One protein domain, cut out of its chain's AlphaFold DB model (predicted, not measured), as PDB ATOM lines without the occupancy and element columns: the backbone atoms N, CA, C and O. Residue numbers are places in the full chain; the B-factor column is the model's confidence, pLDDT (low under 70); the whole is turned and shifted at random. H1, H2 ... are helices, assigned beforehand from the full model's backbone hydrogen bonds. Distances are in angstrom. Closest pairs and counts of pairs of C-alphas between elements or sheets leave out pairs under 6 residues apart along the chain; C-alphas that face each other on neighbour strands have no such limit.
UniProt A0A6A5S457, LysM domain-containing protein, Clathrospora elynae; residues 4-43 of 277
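What this domain is: This is residues 4 to 43 of the 277 residues of the protein "LysM domain-containing protein" of Clathrospora elynae (UniProt A0A6A5S457). Two helices, H1 and the slightly shorter H2, make a loose U: the chain runs out along H1, turns through a long loop, residues 21 to 31, and folds back along H2 at a slant. The loop closes one end of the U, and both ends of the printed part lie at the other. The printed part has 40 residues, with two named helices, H1 then H2, and no named strand; the class is all helix. The whole is compact, with a radius of gyration of the C-alphas of 9.7 A, and elongated, spanning 28 by 16 by 13 A.

Where its parts are: H1, residues 9 to 20, is 16.3 A long, from C-alpha 9 at (132.956, 104.242, 106.402). H2, residues 32 to 42, is 15.3 A long and ends at C-alpha 42 at (134.249, 113.173, 100.742).

How they stand to each other: H1 and H2 are close but not clearly touching; their closest C-alphas, of Leu 15 and Tyr 35, are 6.2 A apart. They run opposite ways at a steep tilt of 40 degrees. In both, every O i to N i+4 pair is within hydrogen-bond range.

The domain as a whole: The C-alphas farthest apart, of Ala 4 and Tyr 23, are 28.6 A apart. The printed part has no cut. The link from H1 to H2 is long, with 11 residues. The mean pLDDT of the printed part is 73.2; residues 5, 10 and 21 to 30 are under 70.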
ATOM      1  N   ALA A   4     141.435 110.593 105.099       77.31
ATOM      2  CA  ALA A   4     141.120 109.163 105.142       77.31
ATOM      3  C   ALA A   4     140.230 108.772 106.339       77.31
ATOM      4  O   ALA A   4     139.306 107.979 106.186       77.31
ATOM      5  N   ASN A   5     140.453 109.376 107.510       67.25
ATOM      6  CA  ASN A   5     139.649 109.116 108.708       67.25
ATOM      7  C   ASN A   5     138.298 109.841 108.629       67.25
ATOM      8  O   ASN A   5     137.267 109.268 108.984       67.25
ATOM      9  N   LEU A   6     138.301 111.065 108.090       75.31
ATOM     10  CA  LEU A   6     137.100 111.869 107.851       75.31
ATOM     11  C   LEU A   6     136.142 111.186 106.861       75.31
ATOM     12  O   LEU A   6     134.937 111.164 107.075       75.31
ATOM     13  N   CYS A   7     136.679 110.598 105.793       81.06
ATOM     14  CA  CYS A   7     135.905 109.896 104.771       81.06
ATOM     15  C   CYS A   7     135.771 108.393 105.044       81.06
ATOM     16  O   CYS A   7     135.356 107.642 104.164       81.06
ATOM     17  N   SER A   8     136.132 107.939 106.247       81.44
ATOM     18  CA  SER A   8     135.996 106.535 106.613       81.44
ATOM     19  C   SER A   8     134.526 106.111 106.625       81.44
ATOM     20  O   SER A   8     133.617 106.900 106.911       81.44
ATOM     21  N   TYR A   9     134.292 104.828 106.358       78.25
ATOM     22  CA  TYR A   9     132.956 104.242 106.402       78.25
ATOM     23  C   TYR A   9     132.250 104.519 107.740       78.25
ATOM     24  O   TYR A   9     131.111 104.980 107.761       78.25
ATOM     25  N   CYS A  10     132.941 104.310 108.865       64.75
ATOM     26  CA  CYS A  10     132.353 104.476 110.194       64.75
ATOM     27  C   CYS A  10     131.943 105.927 110.477       64.75
ATOM     28  O   CYS A  10     130.848 106.169 110.982       64.75
ATOM     29  N   TYR A  11     132.796 106.897 110.134       72.81
ATOM     30  CA  TYR A  11     132.518 108.304 110.419       72.81
ATOM     31  C   TYR A  11     131.369 108.843 109.561       72.81
ATOM     32  O   TYR A  11     130.450 109.487 110.067       72.81
ATOM     33  N   THR A  12     131.366 108.506 108.273       75.81
ATOM     34  CA  THR A  12     130.316 108.935 107.339       75.81
ATOM     35  C   THR A  12     128.962 108.291 107.658       75.81
ATOM     36  O   THR A  12     127.939 108.977 107.642       75.81
ATOM     37  N   LYS A  13     128.934 107.008 108.054       74.38
ATOM     38  CA  LYS A  13     127.704 106.325 108.491       74.38
ATOM     39  C   LYS A  13     127.158 106.845 109.814       74.38
ATOM     40  O   LYS A  13     125.942 106.973 109.930       74.38
ATOM     41  N   LYS A  14     128.020 107.189 110.776       74.50
ATOM     42  CA  LYS A  14     127.598 107.829 112.032       74.50
ATOM     43  C   LYS A  14     126.801 109.100 111.743       74.50
ATOM     44  O   LYS A  14     125.697 109.247 112.252       74.50
ATOM     45  N   LEU A  15     127.337 109.994 110.914       74.69
ATOM     46  CA  LEU A  15     126.676 111.267 110.634       74.69
ATOM     47  C   LEU A  15     125.380 111.092 109.829       74.69
ATOM     48  O   LEU A  15     124.388 111.742 110.140       74.69
ATOM     49  N   ALA A  16     125.350 110.158 108.871       74.81
ATOM     50  CA  ALA A  16     124.125 109.817 108.144       74.81
ATOM     51  C   ALA A  16     123.029 109.259 109.073       74.81
ATOM     52  O   ALA A  16     121.859 109.599 108.924       74.81
ATOM     53  N   LEU A  17     123.399 108.442 110.066       71.94
ATOM     54  CA  LEU A  17     122.463 107.939 111.077       71.94
ATOM     55  C   LEU A  17     121.971 109.057 112.009       71.94
ATOM     56  O   LEU A  17     120.797 109.088 112.366       71.94
ATOM     57  N   MET A  18     122.852 109.986 112.394       71.00
ATOM     58  CA  MET A  18     122.480 111.152 113.205       71.00
ATOM     59  C   MET A  18     121.506 112.067 112.469       71.00
ATOM     60  O   MET A  18     120.585 112.568 113.102       71.00
ATOM     61  N   GLN A  19     121.690 112.237 111.156       72.75
ATOM     62  CA  GLN A  19     120.735 112.921 110.293       72.75
ATOM     63  C   GLN A  19     119.390 112.183 110.325       72.75
ATOM     64  O   GLN A  19     118.395 112.755 110.734       72.75
ATOM     65  N   GLN A  20     119.363 110.877 110.040       71.69
ATOM     66  CA  GLN A  20     118.133 110.063 110.028       71.69
ATOM     67  C   GLN A  20     117.360 110.018 111.359       71.69
ATOM     68  O   GLN A  20     116.174 109.685 111.376       71.69
ATOM     69  N   ASN A  21     118.006 110.345 112.475       65.06
ATOM     70  CA  ASN A  21     117.382 110.351 113.787       65.06
ATOM     71  C   ASN A  21     116.694 111.698 114.064       65.06
ATOM     72  O   ASN A  21     117.358 112.701 114.316       65.06
ATOM     73  N   ARG A  22     115.357 111.707 114.128       64.31
ATOM     74  CA  ARG A  22     114.564 112.909 114.463       64.31
ATOM     75  C   ARG A  22     114.849 113.502 115.853       64.31
ATOM     76  O   ARG A  22     114.483 114.649 116.086       64.31
ATOM     77  N   TYR A  23     115.479 112.732 116.744       61.75
ATOM     78  CA  TYR A  23     115.960 113.146 118.072       61.75
ATOM     79  C   TYR A  23     117.483 113.306 118.130       61.75
ATOM     80  O   TYR A  23     118.062 113.513 119.195       61.75
ATOM     81  N   GLY A  24     118.159 113.122 116.998       59.06
ATOM     82  CA  GLY A  24     119.592 113.298 116.896       59.06
ATOM     83  C   GLY A  24     119.961 114.768 117.048       59.06
ATOM     84  O   GLY A  24     119.226 115.669 116.649       59.06
ATOM     85  N   VAL A  25     121.166 115.018 117.549       62.53
ATOM     86  CA  VAL A  25     121.770 116.359 117.648       62.53
ATOM     87  C   VAL A  25     122.235 116.889 116.281       62.53
ATOM     88  O   VAL A  25     123.278 117.531 116.167       62.53
ATOM     89  N   TYR A  26     121.513 116.559 115.207       66.81
ATOM     90  CA  TYR A  26     121.878 116.964 113.855       66.81
ATOM     91  C   TYR A  26     121.605 118.448 113.603       66.81
ATOM     92  O   TYR A  26     122.399 119.045 112.898       66.81
ATOM     93  N   GLY A  27     120.537 119.031 114.168       65.62
ATOM     94  CA  GLY A  27     120.070 120.396 113.865       65.62
ATOM     95  C   GLY A  27     121.015 121.550 114.245       65.62
ATOM     96  O   GLY A  27     122.179 121.343 114.588       65.62
ATOM     97  N   ASP A  28     120.498 122.782 114.175       52.06
ATOM     98  CA  ASP A  28     121.264 124.019 114.393       52.06
ATOM     99  C   ASP A  28     121.960 124.053 115.770       52.06
ATOM    100  O   ASP A  28     121.370 123.700 116.795       52.06
ATOM    101  N   GLY A  29     123.244 124.424 115.785       62.16
ATOM    102  CA  GLY A  29     124.143 124.297 116.944       62.16
ATOM    103  C   GLY A  29     124.701 122.885 117.207       62.16
ATOM    104  O   GLY A  29     125.465 122.703 118.154       62.16
ATOM    105  N   GLY A  30     124.341 121.891 116.388       68.56
ATOM    106  CA  GLY A  30     124.780 120.498 116.487       68.56
ATOM    107  C   GLY A  30     125.736 120.059 115.369       68.56
ATOM    108  O   GLY A  30     126.693 120.748 115.016       68.56
ATOM    109  N   TYR A  31     125.502 118.871 114.807       72.44
ATOM    110  CA  TYR A  31     126.400 118.237 113.830       72.44
ATOM    111  C   TYR A  31     126.173 118.648 112.366       72.44
ATOM    112  O   TYR A  31     126.937 118.198 111.507       72.44
ATOM    113  N   GLN A  32     125.193 119.510 112.066       75.50
ATOM    114  CA  GLN A  32     124.846 119.924 110.699       75.50
ATOM    115  C   GLN A  32     126.060 120.435 109.912       75.50
ATOM    116  O   GLN A  32     126.419 119.866 108.884       75.50
ATOM    117  N   ALA A  33     126.763 121.442 110.442       78.19
ATOM    118  CA  ALA A  33     127.926 122.032 109.776       78.19
ATOM    119  C   ALA A  33     129.062 121.014 109.565       78.19
ATOM    120  O   ALA A  33     129.766 121.045 108.553       78.19
ATOM    121  N   THR A  34     129.223 120.075 110.505       79.75
ATOM    122  CA  THR A  34     130.210 118.991 110.394       79.75
ATOM    123  C   THR A  34     129.833 118.022 109.278       79.75
ATOM    124  O   THR A  34     130.699 117.603 108.509       79.75
ATOM    125  N   TYR A  35     128.555 117.669 109.157       76.81
ATOM    126  CA  TYR A  35     128.085 116.788 108.097       76.81
ATOM    127  C   TYR A  35     128.176 117.438 106.719       76.81
ATOM    128  O   TYR A  35     128.730 116.817 105.814       76.81
ATOM    129  N   ASP A  36     127.752 118.694 106.576       79.00
ATOM    130  CA  ASP A  36     127.855 119.441 105.315       79.00
ATOM    131  C   ASP A  36     129.314 119.513 104.834       79.00
ATOM    132  O   ASP A  36     129.623 119.280 103.659       79.00
ATOM    133  N   TYR A  37     130.244 119.745 105.766       83.62
ATOM    134  CA  TYR A  37     131.679 119.715 105.497       83.62
ATOM    135  C   TYR A  37     132.168 118.335 105.025       83.62
ATOM    136  O   TYR A  37     132.943 118.250 104.068       83.62
ATOM    137  N   VAL A  38     131.719 117.248 105.660       80.81
ATOM    138  CA  VAL A  38     132.095 115.865 105.309       80.81
ATOM    139  C   VAL A  38     131.509 115.450 103.962       80.81
ATOM    140  O   VAL A  38     132.246 114.920 103.132       80.81
ATOM    141  N   VAL A  39     130.228 115.729 103.705       78.19
ATOM    142  CA  VAL A  39     129.561 115.443 102.423       78.19
ATOM    143  C   VAL A  39     130.316 116.116 101.281       78.19
ATOM    144  O   VAL A  39     130.677 115.451 100.306       78.19
ATOM    145  N   LYS A  40     130.658 117.401 101.445       83.06
ATOM    146  CA  LYS A  40     131.438 118.162 100.463       83.06
ATOM    147  C   LYS A  40     132.859 117.618 100.291       83.06
ATOM    148  O   LYS A  40     133.332 117.478  99.168       83.06
ATOM    149  N   THR A  41     133.554 117.315 101.386       83.94
ATOM    150  CA  THR A  41     134.973 116.908 101.360       83.94
ATOM    151  C   THR A  41     135.170 115.474 100.849       83.94
ATOM    152  O   THR A  41     136.206 115.171 100.245       83.94
ATOM    153  N   CYS A  42     134.191 114.597 101.077       84.56
ATOM    154  CA  CYS A  42     134.249 113.173 100.742       84.56
ATOM    155  C   CYS A  42     133.442 112.796  99.491       84.56
ATOM    156  O   CYS A  42     133.496 111.640  99.083       84.56
ATOM    157  N   GLY A  43     132.724 113.742  98.870       85.00
ATOM    158  CA  GLY A  43     131.957 113.501  97.643       85.00
ATOM    159  C   GLY A  43     130.810 112.507  97.836       85.00
ATOM    160  O   GLY A  43     130.556 111.681  96.963       85.00
TER     161      GLY A  43